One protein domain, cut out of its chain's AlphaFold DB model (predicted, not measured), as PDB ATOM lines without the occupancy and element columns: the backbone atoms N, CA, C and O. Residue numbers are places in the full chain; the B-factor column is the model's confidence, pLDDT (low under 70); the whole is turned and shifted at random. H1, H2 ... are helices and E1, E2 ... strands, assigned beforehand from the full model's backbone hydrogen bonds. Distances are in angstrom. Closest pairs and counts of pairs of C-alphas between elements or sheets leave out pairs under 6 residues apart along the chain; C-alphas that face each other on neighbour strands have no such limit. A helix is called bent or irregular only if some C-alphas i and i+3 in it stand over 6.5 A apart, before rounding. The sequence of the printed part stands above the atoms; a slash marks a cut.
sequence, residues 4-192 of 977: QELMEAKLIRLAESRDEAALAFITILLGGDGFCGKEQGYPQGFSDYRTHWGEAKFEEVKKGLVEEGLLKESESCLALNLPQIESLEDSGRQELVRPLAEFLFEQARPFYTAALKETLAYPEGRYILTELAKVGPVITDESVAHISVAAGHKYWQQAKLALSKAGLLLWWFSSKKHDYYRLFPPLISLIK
ATOM      1  N   GLN A   4     132.374 162.458 139.143       92.69
ATOM      2  CA  GLN A   4     132.437 161.566 140.296       92.69
ATOM      3  C   GLN A   4     131.053 161.028 140.681       92.69
ATOM      4  O   GLN A   4     130.892 159.817 140.762       92.69
ATOM      5  N   GLU A   5     130.037 161.886 140.817       95.00
ATOM      6  CA  GLU A   5     128.661 161.458 141.132       95.00
ATOM      7  C   GLU A   5     128.109 160.498 140.059       95.00
ATOM      8  O   GLU A   5     127.425 159.520 140.363       95.00
ATOM      9  N   LEU A   6     128.437 160.746 138.782       96.25
ATOM     10  CA  LEU A   6     128.081 159.840 137.688       96.25
ATOM     11  C   LEU A   6     128.768 158.475 137.835       96.25
ATOM     12  O   LEU A   6     128.160 157.448 137.524       96.25
ATOM     13  N   MET A   7     130.030 158.466 138.269       96.94
ATOM     14  CA  MET A   7     130.803 157.249 138.501       96.94
ATOM     15  C   MET A   7     130.243 156.465 139.691       96.94
ATOM     16  O   MET A   7     129.987 155.274 139.561       96.94
ATOM     17  N   GLU A   8     129.947 157.132 140.805       97.06
ATOM     18  CA  GLU A   8     129.300 156.535 141.980       97.06
ATOM     19  C   GLU A   8     127.955 155.892 141.611       97.06
ATOM     20  O   GLU A   8     127.710 154.731 141.942       97.06
ATOM     21  N   ALA A   9     127.118 156.574 140.820       96.69
ATOM     22  CA  ALA A   9     125.849 156.019 140.343       96.69
ATOM     23  C   ALA A   9     126.022 154.757 139.473       96.69
ATOM     24  O   ALA A   9     125.162 153.874 139.486       96.69
ATOM     25  N   LYS A  10     127.111 154.663 138.699       97.62
ATOM     26  CA  LYS A  10     127.458 153.459 137.925       97.62
ATOM     27  C   LYS A  10     127.976 152.338 138.833       97.62
ATOM     28  O   LYS A  10     127.556 151.197 138.684       97.62
ATOM     29  N   LEU A  11     128.827 152.665 139.808       97.56
ATOM     30  CA  LEU A  11     129.355 151.705 140.782       97.56
ATOM     31  C   LEU A  11     128.249 151.098 141.657       97.56
ATOM     32  O   LEU A  11     128.312 149.905 141.944       97.56
ATOM     33  N   ILE A  12     127.214 151.870 142.018       97.00
ATOM     34  CA  ILE A  12     126.017 151.339 142.694       97.00
ATOM     35  C   ILE A  12     125.368 150.249 141.838       97.00
ATOM     36  O   ILE A  12     125.200 149.129 142.311       97.00
ATOM     37  N   ARG A  13     125.058 150.539 140.566       97.31
ATOM     38  CA  ARG A  13     124.420 149.553 139.675       97.31
ATOM     39  C   ARG A  13     125.278 148.307 139.486       97.31
ATOM     40  O   ARG A  13     124.752 147.195 139.471       97.31
ATOM     41  N   LEU A  14     126.593 148.486 139.378       97.00
ATOM     42  CA  LEU A  14     127.534 147.377 139.294       97.00
ATOM     43  C   LEU A  14     127.491 146.508 140.562       97.00
ATOM     44  O   LEU A  14     127.377 145.287 140.457       97.00
ATOM     45  N   ALA A  15     127.518 147.117 141.750       95.69
ATOM     46  CA  ALA A  15     127.409 146.408 143.025       95.69
ATOM     47  C   ALA A  15     126.062 145.682 143.183       95.69
ATOM     48  O   ALA A  15     126.022 144.538 143.645       95.69
ATOM     49  N   GLU A  16     124.968 146.302 142.740       94.81
ATOM     50  CA  GLU A  16     123.625 145.713 142.747       94.81
ATOM     51  C   GLU A  16     123.483 144.537 141.771       94.81
ATOM     52  O   GLU A  16     122.755 143.590 142.073       94.81
ATOM     53  N   SER A  17     124.202 144.555 140.639       95.75
ATOM     54  CA  SER A  17     124.183 143.465 139.649       95.75
ATOM     55  C   SER A  17     124.719 142.141 140.202       95.75
ATOM     56  O   SER A  17     124.331 141.073 139.731       95.75
ATOM     57  N   ARG A  18     125.601 142.216 141.214       92.56
ATOM     58  CA  ARG A  18     126.338 141.084 141.797       92.56
ATOM     59  C   ARG A  18     127.144 140.265 140.778       92.56
ATOM     60  O   ARG A  18     127.442 139.103 141.049       92.56
ATOM     61  N   ASP A  19     127.526 140.843 139.636       97.25
ATOM     62  CA  ASP A  19     128.501 140.211 138.739       97.25
ATOM     63  C   ASP A  19     129.897 140.283 139.382       97.25
ATOM     64  O   ASP A  19     130.590 141.299 139.321       97.25
ATOM     65  N   GLU A  20     130.298 139.187 140.033       97.81
ATOM     66  CA  GLU A  20     131.592 139.051 140.712       97.81
ATOM     67  C   GLU A  20     132.783 139.316 139.781       97.81
ATOM     68  O   GLU A  20     133.782 139.898 140.209       97.81
ATOM     69  N   ALA A  21     132.679 138.923 138.507       97.75
ATOM     70  CA  ALA A  21     133.744 139.119 137.535       97.75
ATOM     71  C   ALA A  21     133.868 140.602 137.172       97.75
ATOM     72  O   ALA A  21     134.981 141.110 137.048       97.75
ATOM     73  N   ALA A  22     132.752 141.315 137.028       98.06
ATOM     74  CA  ALA A  22     132.769 142.750 136.761       98.06
ATOM     75  C   ALA A  22     133.206 143.572 137.987       98.06
ATOM     76  O   ALA A  22     133.959 144.538 137.844       98.06
ATOM     77  N   LEU A  23     132.824 143.142 139.195       98.19
ATOM     78  CA  LEU A  23     133.300 143.731 140.447       98.19
ATOM     79  C   LEU A  23     134.811 143.568 140.605       98.19
ATOM     80  O   LEU A  23     135.498 144.580 140.707       98.19
ATOM     81  N   ALA A  24     135.335 142.339 140.521       97.94
ATOM     82  CA  ALA A  24     136.776 142.084 140.590       97.94
ATOM     83  C   ALA A  24     137.557 142.908 139.553       97.94
ATOM     84  O   ALA A  24     138.630 143.429 139.853       97.94
ATOM     85  N   PHE A  25     137.002 143.065 138.346       97.88
ATOM     86  CA  PHE A  25     137.617 143.851 137.279       97.88
ATOM     87  C   PHE A  25     137.793 145.319 137.684       97.88
ATOM     88  O   PHE A  25     138.886 145.878 137.567       97.88
ATOM     89  N   ILE A  26     136.723 145.949 138.176       98.06
ATOM     90  CA  ILE A  26     136.772 147.345 138.618       98.06
ATOM     91  C   ILE A  26     137.623 147.495 139.887       98.06
ATOM     92  O   ILE A  26     138.358 148.476 139.989       98.06
ATOM     93  N   THR A  27     137.604 146.531 140.815       97.75
ATOM     94  CA  THR A  27     138.483 146.535 141.999       97.75
ATOM     95  C   THR A  27     139.958 146.564 141.600       97.75
ATOM     96  O   THR A  27     140.704 147.385 142.134       97.75
ATOM     97  N   ILE A  28     140.374 145.739 140.627       96.44
ATOM     98  CA  ILE A  28     141.755 145.728 140.109       96.44
ATOM     99  C   ILE A  28     142.123 147.103 139.557       96.44
ATOM    100  O   ILE A  28     143.184 147.635 139.882       96.44
ATOM    101  N   LEU A  29     141.239 147.706 138.757       96.19
ATOM    102  CA  LEU A  29     141.515 149.008 138.158       96.19
ATOM    103  C   LEU A  29     141.603 150.120 139.212       96.19
ATOM    104  O   LEU A  29     142.497 150.955 139.140       96.19
ATOM    105  N   LEU A  30     140.722 150.112 140.217       96.56
ATOM    106  CA  LEU A  30     140.760 151.054 141.340       96.56
ATOM    107  C   LEU A  30     142.009 150.859 142.219       96.56
ATOM    108  O   LEU A  30     142.595 151.845 142.660       96.56
ATOM    109  N   GLY A  31     142.456 149.616 142.435       94.69
ATOM    110  CA  GLY A  31     143.730 149.312 143.105       94.69
ATOM    111  C   GLY A  31     144.963 149.741 142.295       94.69
ATOM    112  O   GLY A  31     146.026 150.012 142.858       94.69
ATOM    113  N   GLY A  32     144.803 149.860 140.978       93.94
ATOM    114  CA  GLY A  32     145.762 150.440 140.043       93.94
ATOM    115  C   GLY A  32     145.665 151.959 139.878       93.94
ATOM    116  O   GLY A  32     146.040 152.481 138.835       93.94
ATOM    117  N   ASP A  33     145.114 152.688 140.849       94.75
ATOM    118  CA  ASP A  33     144.909 154.144 140.761       94.75
ATOM    119  C   ASP A  33     144.045 154.553 139.545       94.75
ATOM    120  O   ASP A  33     144.235 155.604 138.931       94.75
ATOM    121  N   GLY A  34     143.080 153.702 139.176       94.75
ATOM    122  CA  GLY A  34     142.108 153.923 138.100       94.75
ATOM    123  C   GLY A  34     142.682 153.812 136.687       94.75
ATOM    124  O   GLY A  34     142.008 154.186 135.721       94.75
ATOM    125  N   PHE A  35     143.909 153.312 136.556       93.69
ATOM    126  CA  PHE A  35     144.665 153.279 135.313       93.69
ATOM    127  C   PHE A  35     145.470 151.980 135.207       93.69
ATOM    128  O   PHE A  35     146.051 151.512 136.173       93.69
ATOM    129  N   CYS A  36     145.542 151.393 134.018       92.50
ATOM    130  CA  CYS A  36     146.315 150.182 133.775       92.50
ATOM    131  C   CYS A  36     146.970 150.274 132.390       92.50
ATOM    132  O   CYS A  36     146.285 150.280 131.363       92.50
ATOM    133  N   GLY A  37     148.299 150.404 132.357       88.94
ATOM    134  CA  GLY A  37     149.062 150.507 131.110       88.94
ATOM    135  C   GLY A  37     149.042 149.198 130.318       88.94
ATOM    136  O   GLY A  37     148.975 148.119 130.901       88.94
ATOM    137  N   LYS A  38     149.101 149.276 128.987       89.62
ATOM    138  CA  LYS A  38     149.195 148.103 128.112       89.62
ATOM    139  C   LYS A  38     150.653 147.802 127.768       89.62
ATOM    140  O   LYS A  38     151.326 148.630 127.162       89.62
ATOM    141  N   GLU A  39     151.121 146.596 128.073       79.88
ATOM    142  CA  GLU A  39     152.402 146.075 127.582       79.88
ATOM    143  C   GLU A  39     152.130 144.953 126.577       79.88
ATOM    144  O   GLU A  39     151.330 144.057 126.833       79.88
ATOM    145  N   GLN A  40     152.738 145.038 125.388       71.62
ATOM    146  CA  GLN A  40     152.471 144.114 124.271       71.62
ATOM    147  C   GLN A  40     150.972 143.994 123.914       71.62
ATOM    148  O   GLN A  40     150.506 142.948 123.473       71.62
ATOM    149  N   GLY A  41     150.213 145.080 124.104       70.69
ATOM    150  CA  GLY A  41     148.772 145.134 123.839       70.69
ATOM    151  C   GLY A  41     147.878 144.665 124.993       70.69
ATOM    152  O   GLY A  41     146.659 144.778 124.872       70.69
ATOM    153  N   TYR A  42     148.442 144.209 126.118       70.31
ATOM    154  CA  TYR A  42     147.682 143.675 127.252       70.31
ATOM    155  C   TYR A  42     147.768 144.561 128.501       70.31
ATOM    156  O   TYR A  42     148.872 144.971 128.862       70.31
ATOM    157  N   PRO A  43     146.647 144.839 129.199       79.06
ATOM    158  CA  PRO A  43     146.662 145.643 130.421       79.06
ATOM    159  C   PRO A  43     147.445 144.950 131.555       79.06
ATOM    160  O   PRO A  43     147.082 143.854 131.998       79.06
ATOM    161  N   GLN A  44     148.521 145.589 132.021       78.12
ATOM    162  CA  GLN A  44     149.372 145.133 133.121       78.12
ATOM    163  C   GLN A  44     148.580 145.088 134.436       78.12
ATOM    164  O   GLN A  44     148.272 146.111 135.037       78.12
ATOM    165  N   GLY A  45     148.225 143.882 134.870       84.38
ATOM    166  CA  GLY A  45     147.571 143.639 136.159       84.38
ATOM    167  C   GLY A  45     146.319 142.770 136.115       84.38
ATOM    168  O   GLY A  45     145.804 142.359 137.150       84.38
ATOM    169  N   PHE A  46     145.881 142.385 134.915       94.06
ATOM    170  CA  PHE A  46     144.776 141.439 134.725       94.06
ATOM    171  C   PHE A  46     145.230 139.983 134.522       94.06
ATOM    172  O   PHE A  46     144.422 139.134 134.154       94.06
ATOM    173  N   SER A  47     146.507 139.668 134.772       92.00
ATOM    174  CA  SER A  47     147.043 138.304 134.624       92.00
ATOM    175  C   SER A  47     146.322 137.302 135.539       92.00
ATOM    176  O   SER A  47     145.772 136.300 135.070       92.00
ATOM    177  N   ASP A  48     146.228 137.620 136.835       91.94
ATOM    178  CA  ASP A  48     145.517 136.779 137.805       91.94
ATOM    179  C   ASP A  48     144.013 136.726 137.488       91.94
ATOM    180  O   ASP A  48     143.406 135.658 137.523       91.94
ATOM    181  N   TYR A  49     143.417 137.850 137.069       95.44
ATOM    182  CA  TYR A  49     142.013 137.899 136.651       95.44
ATOM    183  C   TYR A  49     141.710 136.920 135.511       95.44
ATOM    184  O   TYR A  49     140.771 136.132 135.595       95.44
ATOM    185  N   ARG A  50     142.513 136.946 134.443       95.31
ATOM    186  CA  ARG A  50     142.345 136.070 133.274       95.31
ATOM    187  C   ARG A  50     142.587 134.610 133.619       95.31
ATOM    188  O   ARG A  50     141.921 133.743 133.062       95.31
ATOM    189  N   THR A  51     143.490 134.346 134.558       94.69
ATOM    190  CA  THR A  51     143.717 132.997 135.087       94.69
ATOM    191  C   THR A  51     142.466 132.459 135.789       94.69
ATOM    192  O   THR A  51     142.125 131.293 135.603       94.69
ATOM    193  N   HIS A  52     141.750 133.302 136.542       95.50
ATOM    194  CA  HIS A  52     140.554 132.893 137.295       95.50
ATOM    195  C   HIS A  52     139.273 132.853 136.461       95.50
ATOM    196  O   HIS A  52     138.485 131.921 136.596       95.50
ATOM    197  N   TRP A  53     139.052 133.862 135.618       95.81
ATOM    198  CA  TRP A  53     137.785 134.072 134.903       95.81
ATOM    199  C   TRP A  53     137.848 133.709 133.411       95.81
ATOM    200  O   TRP A  53     136.809 133.511 132.782       95.81
ATOM    201  N   GLY A  54     139.050 133.582 132.842       97.06
ATOM    202  CA  GLY A  54     139.279 133.301 131.424       97.06
ATOM    203  C   GLY A  54     139.251 134.544 130.522       97.06
ATOM    204  O   GLY A  54     138.615 135.554 130.823       97.06
ATOM    205  N   GLU A  55     139.921 134.454 129.368       96.19
ATOM    206  CA  GLU A  55     140.043 135.570 128.409       96.19
ATOM    207  C   GLU A  55     138.689 135.994 127.818       96.19
ATOM    208  O   GLU A  55     138.424 137.180 127.643       96.19
ATOM    209  N   ALA A  56     137.794 135.035 127.555       96.38
ATOM    210  CA  ALA A  56     136.468 135.333 127.015       96.38
ATOM    211  C   ALA A  56     135.640 136.202 127.976       96.38
ATOM    212  O   ALA A  56     135.038 137.185 127.547       96.38
ATOM    213  N   LYS A  57     135.659 135.877 129.279       97.62
ATOM    214  CA  LYS A  57     134.951 136.662 130.298       97.62
ATOM    215  C   LYS A  57     135.613 138.023 130.510       97.62
ATOM    216  O   LYS A  57     134.905 139.006 130.698       97.62
ATOM    217  N   PHE A  58     136.944 138.103 130.423       96.94
ATOM    218  CA  PHE A  58     137.672 139.376 130.444       96.94
ATOM    219  C   PHE A  58     137.195 140.328 129.336       96.94
ATOM    220  O   PHE A  58     136.850 141.472 129.629       96.94
ATOM    221  N   GLU A  59     137.123 139.864 128.085       97.00
ATOM    222  CA  GLU A  59     136.668 140.694 126.961       97.00
ATOM    223  C   GLU A  59     135.179 141.061 127.063       97.00
ATOM    224  O   GLU A  59     134.812 142.203 126.788       97.00
ATOM    225  N   GLU A  60     134.332 140.130 127.518       97.69
ATOM    226  CA  GLU A  60     132.908 140.376 127.787       97.69
ATOM    227  C   GLU A  60     132.711 141.499 128.818       97.69
ATOM    228  O   GLU A  60     132.023 142.484 128.542       97.69
ATOM    229  N   VAL A  61     133.355 141.376 129.985       97.81
ATOM    230  CA  VAL A  61     133.255 142.345 131.086       97.81
ATOM    231  C   VAL A  61     133.831 143.694 130.670       97.81
ATOM    232  O   VAL A  61     133.176 144.720 130.851       97.81
ATOM    233  N   LYS A  62     135.023 143.710 130.058       97.44
ATOM    234  CA  LYS A  62     135.656 144.940 129.563       97.44
ATOM    235  C   LYS A  62     134.722 145.683 128.609       97.44
ATOM    236  O   LYS A  62     134.484 146.875 128.799       97.44
ATOM    237  N   LYS A  63     134.164 144.981 127.616       97.50
ATOM    238  CA  LYS A  63     133.238 145.564 126.641       97.50
ATOM    239  C   LYS A  63     131.997 146.142 127.323       97.50
ATOM    240  O   LYS A  63     131.663 147.294 127.061       97.50
ATOM    241  N   GLY A  64     131.365 145.390 128.228       97.50
ATOM    242  CA  GLY A  64     130.185 145.860 128.961       97.50
ATOM    243  C   GLY A  64     130.458 147.124 129.785       97.50
ATOM    244  O   GLY A  64     129.685 148.078 129.736       97.50
ATOM    245  N   LEU A  65     131.601 147.183 130.475       97.56
ATOM    246  CA  LEU A  65     131.991 148.347 131.279       97.56
ATOM    247  C   LEU A  65     132.371 149.574 130.419       97.56
ATOM    248  O   LEU A  65     132.166 150.714 130.849       97.56
ATOM    249  N   VAL A  66     132.903 149.372 129.207       97.19
ATOM    250  CA  VAL A  66     133.121 150.451 128.221       97.19
ATOM    251  C   VAL A  66     131.787 150.965 127.673       97.19
ATOM    252  O   VAL A  66     131.591 152.177 127.599       97.19
ATOM    253  N   GLU A  67     130.847 150.075 127.345       96.88
ATOM    254  CA  GLU A  67     129.504 150.443 126.869       96.88
ATOM    255  C   GLU A  67     128.693 151.188 127.943       96.88
ATOM    256  O   GLU A  67     128.030 152.182 127.641       96.88
ATOM    257  N   GLU A  68     128.814 150.795 129.217       95.75
ATOM    258  CA  GLU A  68     128.259 151.550 130.352       95.75
ATOM    259  C   GLU A  68     128.993 152.891 130.580       95.75
ATOM    260  O   GLU A  68     128.526 153.784 131.300       95.75
ATOM    261  N   GLY A  69     130.156 153.077 129.955       96.81
ATOM    262  CA  GLY A  69     131.010 154.251 130.089       96.81
ATOM    263  C   GLY A  69     131.644 154.374 131.474       96.81
ATOM    264  O   GLY A  69     131.887 155.502 131.911       96.81
ATOM    265  N   LEU A  70     131.813 153.260 132.194       97.00
ATOM    266  CA  LEU A  70     132.654 153.158 133.395       97.00
ATOM    267  C   LEU A  70     134.135 153.219 133.007       97.00
ATOM    268  O   LEU A  70     134.938 153.844 133.699       97.00
ATOM    269  N   LEU A  71     134.473 152.608 131.870       97.69
ATOM    270  CA  LEU A  71     135.827 152.528 131.340       97.69
ATOM    271  C   LEU A  71     135.981 153.325 130.050       97.69
ATOM    272  O   LEU A  71     135.028 153.533 129.299       97.69
ATOM    273  N   LYS A  72     137.221 153.717 129.785       96.31
ATOM    274  CA  LYS A  72     137.701 154.133 128.472       96.31
ATOM    275  C   LYS A  72     138.942 153.320 128.127       96.31
ATOM    276  O   LYS A  72     139.773 153.020 128.987       96.31
ATOM    277  N   GLU A  73     139.047 152.951 126.864       95.00
ATOM    278  CA  GLU A  73     140.169 152.190 126.334       95.00
ATOM    279  C   GLU A  73     140.904 153.050 125.309       95.00
ATOM    280  O   GLU A  73     140.284 153.619 124.408       95.00
ATOM    281  N   SER A  74     142.224 153.152 125.452       92.06
ATOM    282  CA  SER A  74     143.103 153.762 124.456       92.06
ATOM    283  C   SER A  74     144.114 152.735 123.944       92.06
ATOM    284  O   SER A  74     144.152 151.582 124.397       92.06
ATOM    285  N   GLU A  75     144.939 153.126 122.972       89.00
ATOM    286  CA  GLU A  75     146.006 152.258 122.459       89.00
ATOM    287  C   GLU A  75     147.008 151.869 123.557       89.00
ATOM    288  O   GLU A  75     147.534 150.757 123.548       89.00
ATOM    289  N   SER A  76     147.235 152.755 124.531       89.56
ATOM    290  CA  SER A  76     148.274 152.608 125.552       89.56
ATOM    291  C   SER A  76     147.764 152.163 126.922       89.56
ATOM    292  O   SER A  76     148.579 151.767 127.755       89.56
ATOM    293  N   CYS A  77     146.455 152.209 127.194       93.12
ATOM    294  CA  CYS A  77     145.933 151.861 128.516       93.12
ATOM    295  C   CYS A  77     144.455 151.449 128.523       93.12
ATOM    296  O   CYS A  77     143.709 151.636 127.558       93.12
ATOM    297  N   LEU A  78     144.047 150.896 129.662       95.81
ATOM    298  CA  LEU A  78     142.664 150.795 130.100       95.81
ATOM    299  C   LEU A  78     142.510 151.667 131.352       95.81
ATOM    300  O   LEU A  78     143.296 151.530 132.289       95.81
ATOM    301  N   ALA A  79     141.535 152.573 131.378       96.62
ATOM    302  CA  ALA A  79     141.374 153.524 132.477       96.62
ATOM    303  C   ALA A  79     139.900 153.756 132.825       96.62
ATOM    304  O   ALA A  79     139.004 153.527 132.008       96.62
ATOM    305  N   LEU A  80     139.643 154.252 134.038       97.38
ATOM    306  CA  LEU A  80     138.321 154.759 134.403       97.38
ATOM    307  C   LEU A  80     137.963 155.939 133.501       97.38
ATOM    308  O   LEU A  80     138.814 156.757 133.139       97.38
ATOM    309  N   ASN A  81     136.685 156.068 133.160       97.19
ATOM    310  CA  ASN A  81     136.191 157.183 132.361       97.19
ATOM    311  C   ASN A  81     136.038 158.460 133.210       97.19
ATOM    312  O   ASN A  81     134.941 158.985 133.402       97.19
ATOM    313  N   LEU A  82     137.160 158.927 133.756       95.56
ATOM    314  CA  LEU A  82     137.286 160.169 134.506       95.56
ATOM    315  C   LEU A  82     138.070 161.198 133.677       95.56
ATOM    316  O   LEU A  82     139.023 160.834 132.971       95.56
ATOM    317  N   PRO A  83     137.701 162.491 133.748       92.06
ATOM    318  CA  PRO A  83     138.458 163.549 133.094       92.06
ATOM    319  C   PRO A  83     139.923 163.527 133.543       92.06
ATOM    320  O   PRO A  83     140.203 163.407 134.728       92.06
ATOM    321  N   GLN A  84     140.850 163.657 132.589       89.44
ATOM    322  CA  GLN A  84     142.285 163.867 132.842       89.44
ATOM    323  C   GLN A  84     143.044 162.732 133.560       89.44
ATOM    324  O   GLN A  84     144.248 162.868 133.749       89.44
ATOM    325  N   ILE A  85     142.421 161.592 133.884       92.75
ATOM    326  CA  ILE A  85     143.093 160.502 134.627       92.75
ATOM    327  C   ILE A  85     144.391 159.997 133.965       92.75
ATOM    328  O   ILE A  85     145.347 159.648 134.647       92.75
ATOM    329  N   GLU A  86     144.452 160.021 132.630       91.06
ATOM    330  CA  GLU A  86     145.633 159.614 131.851       91.06
ATOM    331  C   GLU A  86     146.773 160.641 131.907       91.06
ATOM    332  O   GLU A  86     147.933 160.276 131.750       91.06
ATOM    333  N   SER A  87     146.454 161.919 132.132       91.75
ATOM    334  CA  SER A  87     147.431 163.015 132.202       91.75
ATOM    335  C   SER A  87     147.899 163.338 133.622       91.75
ATOM    336  O   SER A  87     148.818 164.135 133.781       91.75
ATOM    337  N   LEU A  88     147.258 162.770 134.648       92.31
ATOM    338  CA  LEU A  88     147.637 162.976 136.045       92.31
ATOM    339  C   LEU A  88     148.870 162.141 136.413       92.31
ATOM    340  O   LEU A  88     149.048 161.022 135.932       92.31
ATOM    341  N   GLU A  89     149.698 162.676 137.305       93.81
ATOM    342  CA  GLU A  89     150.736 161.906 137.999       93.81
ATOM    343  C   GLU A  89     150.105 160.917 139.000       93.81
ATOM    344  O   GLU A  89     148.921 161.023 139.330       93.81
ATOM    345  N   ASP A  90     150.892 159.962 139.508       89.06
ATOM    346  CA  ASP A  90     150.411 158.911 140.423       89.06
ATOM    347  C   ASP A  90     149.684 159.471 141.657       89.06
ATOM    348  O   ASP A  90     148.613 158.986 142.015       89.06
ATOM    349  N   SER A  91     150.216 160.528 142.277       90.31
ATOM    350  CA  SER A  91     149.604 161.171 143.449       90.31
ATOM    351  C   SER A  91     148.239 161.790 143.128       90.31
ATOM    352  O   SER A  91     147.281 161.588 143.874       90.31
ATOM    353  N   GLY A  92     148.124 162.483 141.991       94.25
ATOM    354  CA  GLY A  92     146.865 163.073 141.533       94.25
ATOM    355  C   GLY A  92     145.823 162.014 141.166       94.25
ATOM    356  O   GLY A  92     144.637 162.187 141.446       94.25
ATOM    357  N   ARG A  93     146.256 160.882 140.590       94.56
ATOM    358  CA  ARG A  93     145.373 159.730 140.355       94.56
ATOM    359  C   ARG A  93     144.860 159.136 141.663       94.56
ATOM    360  O   ARG A  93     143.663 158.895 141.779       94.56
ATOM    361  N   GLN A  94     145.735 158.937 142.648       92.69
ATOM    362  CA  GLN A  94     145.356 158.399 143.957       92.69
ATOM    363  C   GLN A  94     144.326 159.276 144.664       92.69
ATOM    364  O   GLN A  94     143.333 158.753 145.167       92.69
ATOM    365  N   GLU A  95     144.520 160.596 144.669       93.75
ATOM    366  CA  GLU A  95     143.570 161.543 145.263       93.75
ATOM    367  C   GLU A  95     142.191 161.471 144.588       93.75
ATOM    368  O   GLU A  95     141.167 161.451 145.271       93.75
ATOM    369  N   LEU A  96     142.163 161.349 143.257       94.38
ATOM    370  CA  LEU A  96     140.926 161.253 142.482       94.38
ATOM    371  C   LEU A  96     140.206 159.902 142.658       94.38
ATOM    372  O   LEU A  96     138.977 159.847 142.677       94.38
ATOM    373  N   VAL A  97     140.959 158.803 142.741       95.81
ATOM    374  CA  VAL A  97     140.421 157.433 142.696       95.81
ATOM    375  C   VAL A  97     140.083 156.887 144.076       95.81
ATOM    376  O   VAL A  97     139.142 156.102 144.209       95.81
ATOM    377  N   ARG A  98     140.804 157.308 145.118       94.31
ATOM    378  CA  ARG A  98     140.607 156.802 146.478       94.31
ATOM    379  C   ARG A  98     139.156 156.921 146.974       94.31
ATOM    380  O   ARG A  98     138.657 155.900 147.449       94.31
ATOM    381  N   PRO A  99     138.442 158.055 146.816       95.06
ATOM    382  CA  PRO A  99     137.041 158.147 147.234       95.06
ATOM    383  C   PRO A  99     136.138 157.128 146.527       95.06
ATOM    384  O   PRO A  99     135.252 156.550 147.147       95.06
ATOM    385  N   LEU A 100     136.393 156.844 145.244       97.00
ATOM    386  CA  LEU A 100     135.642 155.848 144.470       97.00
ATOM    387  C   LEU A 100     135.963 154.413 144.902       97.00
ATOM    388  O   LEU A 100     135.074 153.561 144.907       97.00
ATOM    389  N   ALA A 101     137.217 154.139 145.270       96.38
ATOM    390  CA  ALA A 101     137.628 152.851 145.819       96.38
ATOM    391  C   ALA A 101     136.949 152.576 147.166       96.38
ATOM    392  O   ALA A 101     136.386 151.498 147.353       96.38
ATOM    393  N   GLU A 102     136.955 153.559 148.070       92.38
ATOM    394  CA  GLU A 102     136.250 153.499 149.357       92.38
ATOM    395  C   GLU A 102     134.738 153.330 149.135       92.38
ATOM    396  O   GLU A 102     134.123 152.433 149.711       92.38
ATOM    397  N   PHE A 103     134.158 154.101 148.213       94.50
ATOM    398  CA  PHE A 103     132.744 154.006 147.862       94.50
ATOM    399  C   PHE A 103     132.356 152.617 147.331       94.50
ATOM    400  O   PHE A 103     131.396 152.021 147.820       94.50
ATOM    401  N   LEU A 104     133.102 152.056 146.370       96.56
ATOM    402  CA  LEU A 104     132.823 150.712 145.855       96.56
ATOM    403  C   LEU A 104     133.003 149.641 146.934       96.56
ATOM    404  O   LEU A 104     132.218 148.693 146.974       96.56
ATOM    405  N   PHE A 105     134.027 149.767 147.784       93.69
ATOM    406  CA  PHE A 105     134.259 148.828 148.881       93.69
ATOM    407  C   PHE A 105     133.032 148.711 149.788       93.69
ATOM    408  O   PHE A 105     132.623 147.606 150.150       93.69
ATOM    409  N   GLU A 106     132.393 149.849 150.062       88.19
ATOM    410  CA  GLU A 106     131.158 149.917 150.834       88.19
ATOM    411  C   GLU A 106     129.947 149.348 150.083       88.19
ATOM    412  O   GLU A 106     129.235 148.498 150.627       88.19
ATOM    413  N   GLN A 107     129.727 149.742 148.822       94.69
ATOM    414  CA  GLN A 107     128.567 149.273 148.047       94.69
ATOM    415  C   GLN A 107     128.621 147.764 147.748       94.69
ATOM    416  O   GLN A 107     127.601 147.077 147.804       94.69
ATOM    417  N   ALA A 108     129.809 147.221 147.474       95.31
ATOM    418  CA  ALA A 108     130.022 145.806 147.164       95.31
ATOM    419  C   ALA A 108     130.523 144.994 148.376       95.31
ATOM    420  O   ALA A 108     131.155 143.946 148.226       95.31
ATOM    421  N   ARG A 109     130.208 145.430 149.601       88.38
ATOM    422  CA  ARG A 109     130.660 144.779 150.840       88.38
ATOM    423  C   ARG A 109     130.421 143.261 150.901       88.38
ATOM    424  O   ARG A 109     131.345 142.560 151.322       88.38
ATOM    425  N   PRO A 110     129.252 142.702 150.511       90.25
ATOM    426  CA  PRO A 110     129.037 141.254 150.572       90.25
ATOM    427  C   PRO A 110     130.057 140.455 149.749       90.25
ATOM    428  O   PRO A 110     130.487 139.389 150.187       90.25
ATOM    429  N   PHE A 111     130.480 140.998 148.602       95.06
ATOM    430  CA  PHE A 111     131.470 140.387 147.718       95.06
ATOM    431  C   PHE A 111     132.855 140.334 148.378       95.06
ATOM    432  O   PHE A 111     133.426 139.254 148.536       95.06
ATOM    433  N   TYR A 112     133.359 141.466 148.878       94.56
ATOM    434  CA  TYR A 112     134.663 141.504 149.556       94.56
ATOM    435  C   TYR A 112     134.671 140.702 150.861       94.56
ATOM    436  O   TYR A 112     135.651 140.033 151.184       94.56
ATOM    437  N   THR A 113     133.550 140.703 151.586       86.81
ATOM    438  CA  THR A 113     133.373 139.910 152.807       86.81
ATOM    439  C   THR A 113     133.561 138.419 152.554       86.81
ATOM    440  O   THR A 113     134.165 137.735 153.381       86.81
ATOM    441  N   ALA A 114     133.062 137.902 151.429       92.00
ATOM    442  CA  ALA A 114     133.226 136.497 151.080       92.00
ATOM    443  C   ALA A 114     134.712 136.136 150.904       92.00
ATOM    444  O   ALA A 114     135.174 135.169 151.508       92.00
ATOM    445  N   ALA A 115     135.472 136.962 150.178       95.12
ATOM    446  CA  ALA A 115     136.904 136.751 149.954       95.12
ATOM    447  C   ALA A 115     137.734 136.844 151.249       95.12
ATOM    448  O   ALA A 115     138.652 136.048 151.473       95.12
ATOM    449  N   LEU A 116     137.394 137.784 152.136       93.81
ATOM    450  CA  LEU A 116     138.063 137.921 153.432       93.81
ATOM    451  C   LEU A 116     137.739 136.759 154.371       93.81
ATOM    452  O   LEU A 116     138.651 136.237 155.005       93.81
ATOM    453  N   LYS A 117     136.482 136.298 154.415       88.69
ATOM    454  CA  LYS A 117     136.098 135.103 155.183       88.69
ATOM    455  C   LYS A 117     136.805 133.850 154.680       88.69
ATOM    456  O   LYS A 117     137.265 133.057 155.493       88.69
ATOM    457  N   GLU A 118     136.913 133.684 153.363       93.94
ATOM    458  CA  GLU A 118     137.676 132.587 152.766       93.94
ATOM    459  C   GLU A 118     139.152 132.661 153.176       93.94
ATOM    460  O   GLU A 118     139.718 131.665 153.617       93.94
ATOM    461  N   THR A 119     139.749 133.854 153.119       94.44
ATOM    462  CA  THR A 119     141.144 134.071 153.527       94.44
ATOM    463  C   THR A 119     141.354 133.768 155.012       94.44
ATOM    464  O   THR A 119     142.289 133.058 155.371       94.44
ATOM    465  N   LEU A 120     140.477 134.265 155.884       87.56
ATOM    466  CA  LEU A 120     140.556 134.081 157.337       87.56
ATOM    467  C   LEU A 120     140.205 132.663 157.800       87.56
ATOM    468  O   LEU A 120     140.529 132.301 158.927       87.56
ATOM    469  N   ALA A 121     139.584 131.843 156.948       88.00
ATOM    470  CA  ALA A 121     139.369 130.427 157.234       88.00
ATOM    471  C   ALA A 121     140.676 129.610 157.195       88.00
ATOM    472  O   ALA A 121     140.713 128.481 157.696       88.00
ATOM    473  N   TYR A 122     141.752 130.152 156.613       90.75
ATOM    474  CA  TYR A 122     143.071 129.529 156.628       90.75
ATOM    475  C   TYR A 122     143.796 129.810 157.957       90.75
ATOM    476  O   TYR A 122     143.738 130.943 158.432       90.75
ATOM    477  N   PRO A 123     144.544 128.837 158.524       84.31
ATOM    478  CA  PRO A 123     145.260 129.007 159.795       84.31
ATOM    479  C   PRO A 123     146.115 130.278 159.886       84.31
ATOM    480  O   PRO A 123     146.123 130.929 160.922       84.31
ATOM    481  N   GLU A 124     146.768 130.665 158.784       89.25
ATOM    482  CA  GLU A 124     147.651 131.842 158.713       89.25
ATOM    483  C   GLU A 124     147.027 133.036 157.970       89.25
ATOM    484  O   GLU A 124     147.693 134.034 157.697       89.25
ATOM    485  N   GLY A 125     145.736 132.963 157.631       89.75
ATOM    486  CA  GLY A 125     145.050 133.993 156.850       89.75
ATOM    487  C   GLY A 125     145.111 135.376 157.492       89.75
ATOM    488  O   GLY A 125     145.361 136.375 156.817       89.75
ATOM    489  N   ARG A 126     144.948 135.434 158.819       85.19
ATOM    490  CA  ARG A 126     145.012 136.685 159.587       85.19
ATOM    491  C   ARG A 126     146.409 137.294 159.584       85.19
ATOM    492  O   ARG A 126     146.540 138.500 159.369       85.19
ATOM    493  N   TYR A 127     147.434 136.472 159.806       87.25
ATOM    494  CA  TYR A 127     148.826 136.908 159.750       87.25
ATOM    495  C   TYR A 127     149.145 137.484 158.366       87.25
ATOM    496  O   TYR A 127     149.614 138.616 158.270       87.25
ATOM    497  N   ILE A 128     148.773 136.769 157.299       94.88
ATOM    498  CA  ILE A 128     148.978 137.206 155.912       94.88
ATOM    499  C   ILE A 128     148.329 138.571 155.659       94.88
ATOM    500  O   ILE A 128     149.003 139.485 155.191       94.88
ATOM    501  N   LEU A 129     147.045 138.738 155.995       93.25
ATOM    502  CA  LEU A 129     146.341 140.015 155.823       93.25
ATOM    503  C   LEU A 129     147.026 141.150 156.595       93.25
ATOM    504  O   LEU A 129     147.224 142.239 156.058       93.25
ATOM    505  N   THR A 130     147.431 140.878 157.834       86.94
ATOM    506  CA  THR A 130     148.096 141.858 158.699       86.94
ATOM    507  C   THR A 130     149.446 142.291 158.129       86.94
ATOM    508  O   THR A 130     149.724 143.488 158.069       86.94
ATOM    509  N   GLU A 131     150.277 141.354 157.669       93.00
ATOM    510  CA  GLU A 131     151.578 141.675 157.075       93.00
ATOM    511  C   GLU A 131     151.444 142.392 155.730       93.00
ATOM    512  O   GLU A 131     152.138 143.382 155.497       93.00
ATOM    513  N   LEU A 132     150.500 141.978 154.877       94.94
ATOM    514  CA  LEU A 132     150.206 142.695 153.631       94.94
ATOM    515  C   LEU A 132     149.817 144.151 153.913       94.94
ATOM    516  O   LEU A 132     150.330 145.070 153.275       94.94
ATOM    517  N   ALA A 133     148.960 144.377 154.910       92.31
ATOM    518  CA  ALA A 133     148.560 145.722 155.299       92.31
ATOM    519  C   ALA A 133     149.727 146.538 155.885       92.31
ATOM    520  O   ALA A 133     149.819 147.736 155.613       92.31
ATOM    521  N   LYS A 134     150.635 145.922 156.659       89.94
ATOM    522  CA  LYS A 134     151.832 146.591 157.207       89.94
ATOM    523  C   LYS A 134     152.758 147.116 156.112       89.94
ATOM    524  O   LYS A 134     153.237 148.240 156.245       89.94
ATOM    525  N   VAL A 135     152.977 146.333 155.052       93.44
ATOM    526  CA  VAL A 135     153.810 146.735 153.903       93.44
ATOM    527  C   VAL A 135     153.204 147.948 153.189       93.44
ATOM    528  O   VAL A 135     153.923 148.879 152.831       93.44
ATOM    529  N   GLY A 136     151.876 147.979 153.054       91.12
ATOM    530  CA  GLY A 136     151.138 149.081 152.445       91.12
ATOM    531  C   GLY A 136     150.636 148.757 151.032       91.12
ATOM    532  O   GLY A 136     150.502 147.589 150.673       91.12
ATOM    533  N   PRO A 137     150.299 149.777 150.221       92.12
ATOM    534  CA  PRO A 137     149.626 149.573 148.937       92.12
ATOM    535  C   PRO A 137     150.522 148.981 147.852       92.12
ATOM    536  O   PRO A 137     149.986 148.440 146.896       92.12
ATOM    537  N   VAL A 138     151.849 149.057 147.984       94.06
ATOM    538  CA  VAL A 138     152.816 148.486 147.034       94.06
ATOM    539  C   VAL A 138     153.651 147.439 147.760       94.06
ATOM    540  O   VAL A 138     154.331 147.757 148.731       94.06
ATOM    541  N   ILE A 139     153.605 146.200 147.282       95.38
ATOM    542  CA  ILE A 139     154.230 145.036 147.912       95.38
ATOM    543  C   ILE A 139     155.271 144.461 146.950       95.38
ATOM    544  O   ILE A 139     154.963 144.178 145.793       95.38
ATOM    545  N   THR A 140     156.500 144.274 147.421       94.81
ATOM    546  CA  THR A 140     157.576 143.665 146.627       94.81
ATOM    547  C   THR A 140     157.533 142.139 146.700       94.81
ATOM    548  O   THR A 140     156.987 141.553 147.640       94.81
ATOM    549  N   ASP A 141     158.146 141.476 145.726       93.12
ATOM    550  CA  ASP A 141     158.409 140.036 145.742       93.12
ATOM    551  C   ASP A 141     159.174 139.579 146.995       93.12
ATOM    552  O   ASP A 141     158.873 138.514 147.525       93.12
ATOM    553  N   GLU A 142     160.095 140.393 147.517       92.88
ATOM    554  CA  GLU A 142     160.797 140.138 148.779       92.88
ATOM    555  C   GLU A 142     159.830 140.102 149.971       92.88
ATOM    556  O   GLU A 142     159.887 139.176 150.784       92.88
ATOM    557  N   SER A 143     158.901 141.063 150.061       95.19
ATOM    558  CA  SER A 143     157.851 141.048 151.089       95.19
ATOM    559  C   SER A 143     156.934 139.836 150.931       95.19
ATOM    560  O   SER A 143     156.633 139.160 151.915       95.19
ATOM    561  N   VAL A 144     156.537 139.502 149.698       95.38
ATOM    562  CA  VAL A 144     155.749 138.294 149.408       95.38
ATOM    563  C   VAL A 144     156.498 137.027 149.815       95.38
ATOM    564  O   VAL A 144     155.907 136.143 150.433       95.38
ATOM    565  N   ALA A 145     157.791 136.926 149.506       92.62
ATOM    566  CA  ALA A 145     158.621 135.786 149.872       92.62
ATOM    567  C   ALA A 145     158.732 135.659 151.395       92.62
ATOM    568  O   ALA A 145     158.560 134.561 151.923       92.62
ATOM    569  N   HIS A 146     158.936 136.773 152.102       92.88
ATOM    570  CA  HIS A 146     158.964 136.801 153.562       92.88
ATOM    571  C   HIS A 146     157.645 136.305 154.170       92.88
ATOM    572  O   HIS A 146     157.658 135.366 154.968       92.88
ATOM    573  N   ILE A 147     156.512 136.869 153.737       94.25
ATOM    574  CA  ILE A 147     155.176 136.478 154.214       94.25
ATOM    575  C   ILE A 147     154.907 135.005 153.893       94.25
ATOM    576  O   ILE A 147     154.438 134.265 154.751       94.25
ATOM    577  N   SER A 148     155.243 134.555 152.683       95.94
ATOM    578  CA  SER A 148     155.056 133.171 152.236       95.94
ATOM    579  C   SER A 148     155.875 132.168 153.050       95.94
ATOM    580  O   SER A 148     155.384 131.087 153.373       95.94
ATOM    581  N   VAL A 149     157.110 132.518 153.420       90.31
ATOM    582  CA  VAL A 149     157.956 131.677 154.276       90.31
ATOM    583  C   VAL A 149     157.404 131.630 155.700       90.31
ATOM    584  O   VAL A 149     157.260 130.538 156.245       90.31
ATOM    585  N   ALA A 150     157.056 132.781 156.280       80.25
ATOM    586  CA  ALA A 150     156.569 132.868 157.656       80.25
ATOM    587  C   ALA A 150     155.190 132.211 157.841       80.25
ATOM    588  O   ALA A 150     155.003 131.425 158.764       80.25
ATOM    589  N   ALA A 151     154.258 132.469 156.921       85.44
ATOM    590  CA  ALA A 151     152.916 131.888 156.918       85.44
ATOM    591  C   ALA A 151     152.880 130.450 156.376       85.44
ATOM    592  O   ALA A 151     151.842 129.798 156.381       85.44
ATOM    593  N   GLY A 152     153.979 129.949 155.816       89.25
ATOM    594  CA  GLY A 152     153.988 128.706 155.057       89.25
ATOM    595  C   GLY A 152     153.379 128.850 153.655       89.25
ATOM    596  O   GLY A 152     152.237 129.274 153.451       89.25
ATOM    597  N   HIS A 153     154.135 128.381 152.659       93.25
ATOM    598  CA  HIS A 153     153.830 128.571 151.238       93.25
ATOM    599  C   HIS A 153     152.417 128.114 150.838       93.25
ATOM    600  O   HIS A 153     151.764 128.742 150.009       93.25
ATOM    601  N   LYS A 154     151.916 127.020 151.427       94.81
ATOM    602  CA  LYS A 154     150.568 126.509 151.142       94.81
ATOM    603  C   LYS A 154     149.485 127.535 151.492       94.81
ATOM    604  O   LYS A 154     148.628 127.802 150.653       94.81
ATOM    605  N   TYR A 155     149.516 128.088 152.704       91.31
ATOM    606  CA  TYR A 155     148.493 129.026 153.172       91.31
ATOM    607  C   TYR A 155     148.599 130.366 152.448       91.31
ATOM    608  O   TYR A 155     147.576 130.934 152.075       91.31
ATOM    609  N   TRP A 156     149.824 130.802 152.139       96.81
ATOM    610  CA  TRP A 156     150.047 131.953 151.269       96.81
ATOM    611  C   TRP A 156     149.371 131.797 149.904       96.81
ATOM    612  O   TRP A 156     148.629 132.685 149.499       96.81
ATOM    613  N   GLN A 157     149.565 130.674 149.203       96.50
ATOM    614  CA  GLN A 157     148.951 130.481 147.882       96.50
ATOM    615  C   GLN A 157     147.419 130.467 147.948       96.50
ATOM    616  O   GLN A 157     146.764 131.007 147.061       96.50
ATOM    617  N   GLN A 158     146.842 129.892 149.006       95.75
ATOM    618  CA  GLN A 158     145.391 129.881 149.211       95.75
ATOM    619  C   GLN A 158     144.836 131.288 149.487       95.75
ATOM    620  O   GLN A 158     143.850 131.689 148.872       95.75
ATOM    621  N   ALA A 159     145.497 132.062 150.352       96.19
ATOM    622  CA  ALA A 159     145.134 133.451 150.621       96.19
ATOM    623  C   ALA A 159     145.306 134.334 149.375       96.19
ATOM    624  O   ALA A 159     144.394 135.074 149.010       96.19
ATOM    625  N   LYS A 160     146.441 134.211 148.672       97.00
ATOM    626  CA  LYS A 160     146.708 134.916 147.410       97.00
ATOM    627  C   LYS A 160     145.619 134.618 146.382       97.00
ATOM    628  O   LYS A 160     145.134 135.540 145.732       97.00
ATOM    629  N   LEU A 161     145.218 133.354 146.241       96.25
ATOM    630  CA  LEU A 161     144.152 132.942 145.332       96.25
ATOM    631  C   LEU A 161     142.821 133.628 145.674       96.25
ATOM    632  O   LEU A 161     142.237 134.271 144.805       96.25
ATOM    633  N   ALA A 162     142.380 133.550 146.932       96.88
ATOM    634  CA  ALA A 162     141.126 134.163 147.376       96.88
ATOM    635  C   ALA A 162     141.121 135.692 147.176       96.88
ATOM    636  O   ALA A 162     140.163 136.253 146.641       96.88
ATOM    637  N   LEU A 163     142.217 136.367 147.541       97.31
ATOM    638  CA  LEU A 163     142.347 137.822 147.411       97.31
ATOM    639  C   LEU A 163     142.444 138.278 145.950       97.31
ATOM    640  O   LEU A 163     141.783 139.243 145.571       97.31
ATOM    641  N   SER A 164     143.229 137.589 145.119       96.62
ATOM    642  CA  SER A 164     143.381 137.935 143.697       96.62
ATOM    643  C   SER A 164     142.108 137.684 142.893       96.62
ATOM    644  O   SER A 164     141.758 138.500 142.040       96.62
ATOM    645  N   LYS A 165     141.351 136.625 143.210       96.75
ATOM    646  CA  LYS A 165     140.043 136.355 142.594       96.75
ATOM    647  C   LYS A 165     139.061 137.515 142.788       96.75
ATOM    648  O   LYS A 165     138.302 137.822 141.871       96.75
ATOM    649  N   ALA A 166     139.106 138.171 143.951       97.44
ATOM    650  CA  ALA A 166     138.282 139.332 144.278       97.44
ATOM    651  C   ALA A 166     138.891 140.685 143.855       97.44
ATOM    652  O   ALA A 166     138.305 141.730 144.129       97.44
ATOM    653  N   GLY A 167     140.076 140.687 143.234       96.69
ATOM    654  CA  GLY A 167     140.800 141.907 142.873       96.69
ATOM    655  C   GLY A 167     141.416 142.666 144.056       96.69
ATOM    656  O   GLY A 167     141.862 143.796 143.885       96.69
ATOM    657  N   LEU A 168     141.453 142.068 145.253       97.12
ATOM    658  CA  LEU A 168     141.965 142.696 146.478       97.12
ATOM    659  C   LEU A 168     143.497 142.687 146.572       97.12
ATOM    660  O   LEU A 168     144.072 143.544 147.240       97.12
ATOM    661  N   LEU A 169     144.146 141.729 145.909       97.25
ATOM    662  CA  LEU A 169     145.596 141.650 145.749       97.25
ATOM    663  C   LEU A 169     145.896 141.458 144.264       97.25
ATOM    664  O   LEU A 169     145.570 140.413 143.702       97.25
ATOM    665  N   LEU A 170     146.505 142.459 143.641       94.00
ATOM    666  CA  LEU A 170     146.790 142.454 142.211       94.00
ATOM    667  C   LEU A 170     148.293 142.350 141.968       94.00
ATOM    668  O   LEU A 170     149.082 143.048 142.601       94.00
ATOM    669  N   TRP A 171     148.707 141.489 141.045       93.06
ATOM    670  CA  TRP A 171     150.029 141.614 140.437       93.06
ATOM    671  C   TRP A 171     150.029 142.874 139.567       93.06
ATOM    672  O   TRP A 171     149.091 143.077 138.808       93.06
ATOM    673  N   TRP A 172     151.018 143.749 139.709       89.44
ATOM    674  CA  TRP A 172     151.016 145.079 139.095       89.44
ATOM    675  C   TRP A 172     151.928 145.127 137.870       89.44
ATOM    676  O   TRP A 172     151.454 145.278 136.749       89.44
ATOM    677  N   PHE A 173     153.230 144.924 138.064       88.25
ATOM    678  CA  PHE A 173     154.189 144.747 136.975       88.25
ATOM    679  C   PHE A 173     155.378 143.911 137.444       88.25
ATOM    680  O   PHE A 173     155.613 143.754 138.645       88.25
ATOM    681  N   SER A 174     156.162 143.424 136.485       87.00
ATOM    682  CA  SER A 174     157.467 142.825 136.746       87.00
ATOM    683  C   SER A 174     158.564 143.741 136.223       87.00
ATOM    684  O   SER A 174     158.527 144.217 135.089       87.00
ATOM    685  N   SER A 175     159.549 144.018 137.066       87.25
ATOM    686  CA  SER A 175     160.833 144.539 136.610       87.25
ATOM    687  C   SER A 175     161.729 143.372 136.191       87.25
ATOM    688  O   SER A 175     161.443 142.214 136.466       87.25
ATOM    689  N   LYS A 176     162.902 143.654 135.613       85.50
ATOM    690  CA  LYS A 176     163.888 142.599 135.299       85.50
ATOM    691  C   LYS A 176     164.316 141.751 136.509       85.50
ATOM    692  O   LYS A 176     164.965 140.730 136.304       85.50
ATOM    693  N   LYS A 177     164.064 142.214 137.739       86.25
ATOM    694  CA  LYS A 177     164.556 141.591 138.975       86.25
ATOM    695  C   LYS A 177     163.462 141.190 139.960       86.25
ATOM    696  O   LYS A 177     163.704 140.274 140.729       86.25
ATOM    697  N   HIS A 178     162.322 141.875 139.939       88.56
ATOM    698  CA  HIS A 178     161.316 141.805 140.994       88.56
ATOM    699  C   HIS A 178     159.908 141.920 140.430       88.56
ATOM    700  O   HIS A 178     159.668 142.775 139.570       88.56
ATOM    701  N   ASP A 179     158.992 141.128 140.979       91.19
ATOM    702  CA  ASP A 179     157.554 141.311 140.809       91.19
ATOM    703  C   ASP A 179     157.012 142.297 141.845       91.19
ATOM    704  O   ASP A 179     157.400 142.277 143.016       91.19
ATOM    705  N   TYR A 180     156.077 143.139 141.419       92.62
ATOM    706  CA  TYR A 180     155.379 144.079 142.284       92.62
ATOM    707  C   TYR A 180     153.904 143.725 142.332       92.62
ATOM    708  O   TYR A 180     153.276 143.462 141.307       92.62
ATOM    709  N   TYR A 181     153.345 143.763 143.531       95.38
ATOM    710  CA  TYR A 181     151.930 143.578 143.798       95.38
ATOM    711  C   TYR A 181     151.360 144.862 144.394       95.38
ATOM    712  O   TYR A 181     152.092 145.672 144.968       95.38
ATOM    713  N   ARG A 182     150.046 145.042 144.298       94.75
ATOM    714  CA  ARG A 182     149.336 146.078 145.039       94.75
ATOM    715  C   ARG A 182     148.182 145.502 145.840       94.75
ATOM    716  O   ARG A 182     147.465 144.617 145.371       94.75
ATOM    717  N   LEU A 183     148.013 146.018 147.052       96.31
ATOM    718  CA  LEU A 183     146.866 145.709 147.899       96.31
ATOM    719  C   LEU A 183     145.809 146.790 147.714       96.31
ATOM    720  O   LEU A 183     146.129 147.980 147.720       96.31
ATOM    721  N   PHE A 184     144.552 146.381 147.567       96.31
ATOM    722  CA  PHE A 184     143.439 147.306 147.397       96.31
ATOM    723  C   PHE A 184     143.364 148.277 148.596       96.31
ATOM    724  O   PHE A 184     143.171 147.816 149.722       96.31
ATOM    725  N   PRO A 185     143.522 149.604 148.413       93.50
ATOM    726  CA  PRO A 185     143.750 150.518 149.537       93.50
ATOM    727  C   PRO A 185     142.684 150.492 150.649       93.50
ATOM    728  O   PRO A 185     143.075 150.477 151.819       93.50
ATOM    729  N   PRO A 186     141.369 150.393 150.353       92.19
ATOM    730  CA  PRO A 186     140.348 150.245 151.395       92.19
ATOM    731  C   PRO A 186     140.559 149.029 152.309       92.19
ATOM    732  O   PRO A 186     140.247 149.090 153.499       92.19
ATOM    733  N   LEU A 187     141.149 147.944 151.793       91.94
ATOM    734  CA  LEU A 187     141.471 146.760 152.589       91.94
ATOM    735  C   LEU A 187     142.569 147.047 153.624       91.94
ATOM    736  O   LEU A 187     142.497 146.537 154.739       91.94
ATOM    737  N   ILE A 188     143.556 147.888 153.295       90.62
ATOM    738  CA  ILE A 188     144.607 148.302 154.241       90.62
ATOM    739  C   ILE A 188     143.976 149.065 155.406       90.62
ATOM    740  O   ILE A 188     144.218 148.717 156.562       90.62
ATOM    741  N   SER A 189     143.144 150.064 155.095       85.25
ATOM    742  CA  SER A 189     142.442 150.881 156.092       85.25
ATOM    743  C   SER A 189     141.567 150.027 157.010       85.25
ATOM    744  O   SER A 189     141.553 150.237 158.226       85.25
ATOM    745  N   LEU A 190     140.878 149.037 156.429       85.12
ATOM    746  CA  LEU A 190     140.063 148.072 157.157       85.12
ATOM    747  C   LEU A 190     140.925 147.214 158.102       85.12
ATOM    748  O   LEU A 190     140.652 147.175 159.297       85.12
ATOM    749  N   ILE A 191     141.983 146.564 157.600       85.25
ATOM    750  CA  ILE A 191     142.831 145.651 158.394       85.25
ATOM    751  C   ILE A 191     143.565 146.391 159.512       85.25
ATOM    752  O   ILE A 191     143.611 145.915 160.646       85.25
ATOM    753  N   LYS A 192     144.126 147.568 159.220       82.19
ATOM    754  CA  LYS A 192     144.826 148.366 160.232       82.19
ATOM    755  C   LYS A 192     143.886 148.993 161.255       82.19
ATOM    756  O   LYS A 192     144.360 149.539 162.247       82.19
TER     757      LYS A 192
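AT A GLANCE: This is residues 4 to 192 of the 977 residues of the protein "ATP-binding protein" of Dehalococcoidia bacterium (UniProt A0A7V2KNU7). Two lobes stand side by side, each a cluster of helices with a small three-stranded sheet: one holds H1 to H4 with the sheet E1 E3 E2, the other H6 to H9 with the sheet E4 E6 E5. H2 lies near the middle, and residues 26 to 31 at its end reach both sheets; the kinked H5 packs on H1 and H2, and H10 sits between H5 and H7. The printed part has 189 residues with ten named helices and six named strands, in the order H1 H2 E1 H3 H4 E2 E3 H5 H6 H7 E4 H8 H9 E5 E6 H10. Both sheets are antiparallel, and the class is mostly helix. The whole is compact, with a radius of gyration of the C-alphas of 15.7 A, and rounded, spanning 43 by 38 by 33 A.

HOW THE PARTS SIT: In one sheet E4, residues 138 to 140, and E5, residues 169 to 174, are the edge strands, with E6, residues 179 to 183, as the inner strand. N 139 and O 181 of E4 and E6 are 2.8 A apart, within hydrogen-bond range, as are N 170 and O 182 of the hairpin E5 and E6, at 2.9 A. H8, residues 141 to 150, and H9, residues 153 to 165, join E4 to E5 in a split strand-helix-strand unit, two strands running the same way with another strand between them in the sheet; its crossover is right-handed. H8 and H9 only graze this sheet, as does H7, residues 125 to 135. H7 touches H8 at a shallow tilt of 33 degrees, only just short of steep; the closest C-alphas are those of Ile 128 and Ile 147, 6.5 A. H6, residues 109 to 120, touches H9 with residues 115 to 119 alone, at a shallow tilt of 7 degrees, opposite ways; the closest C-alphas are those of Thr 119 and Ala 159, 5.0 A. H10, residues 185 to 191, touches H7, with the C-alphas of Ala 133 and Ile 188 closest at 4.8 A. H5, residues 90 to 107, touches H10 with residues 98 to 105 alone, and the closest C-alphas are those of Glu 102 and Pro 186, 5.6 A. H2, residues 20 to 31, grazes the same sheet as H7 and touches H5 with residues 27 to 31 alone, Leu 30 and Ala 101 having the closest C-alphas at 5.8 A. H1, residues 4 to 17, touches H5, with Ala 15 and Gln 107 closest at 5.9 A between C-alphas. In the other sheet E1, residues 35 to 39, and E2, residues 71 to 73, are the edge strands and E3, residues 77 to 80, the inner one. N 36 and O 78 are 2.8 A apart across E1 and E3, and N 72 and O 79 are 2.9 A apart across the hairpin E2 and E3. H3, residues 47 to 53, and H4, residues 55 to 67, join E1 to E2 in a second such unit, also right-handed. H4 is on this sheet over E2, and stands up from it at 46 degrees. H3 touches H9, with the C-alphas of His 52 and Lys 165 closest at 6.4 A. Every O i to N i+4 pair is within hydrogen-bond range in H2, H3, H4, H6, H7, H8, H9 and H10, against 9 of 10 in H1 and 12 of 14 in H5.

IN THESE COORDINATES: H1 begins at C-alpha 4, (132.437, 161.566, 140.296), and is 19.9 A long. H5 measures 25.1 A from C-alpha 90 at (150.411, 158.911, 140.423); it has a kink of 40 degrees near residue 97 and is only just irregular, with C-alphas 96 and 99 lying 6.9 A apart. H4 is 18.3 A, H9 18.0 A, H2 16.1 A, H6 16.0 A and H7 15.7 A long; E5 is 14.9 A. H10 ends at C-alpha 191, (142.831, 145.651, 158.394).

THE WHOLE: The C-alphas farthest apart are those of Glu 67 and Ala 150, at 44.6 A. The printed part has no cut and no long link; E1 to H3 and E3 to H5 are short links, and the others are tight. The mean pLDDT of the printed part is 93.0, and no printed residue is under 70.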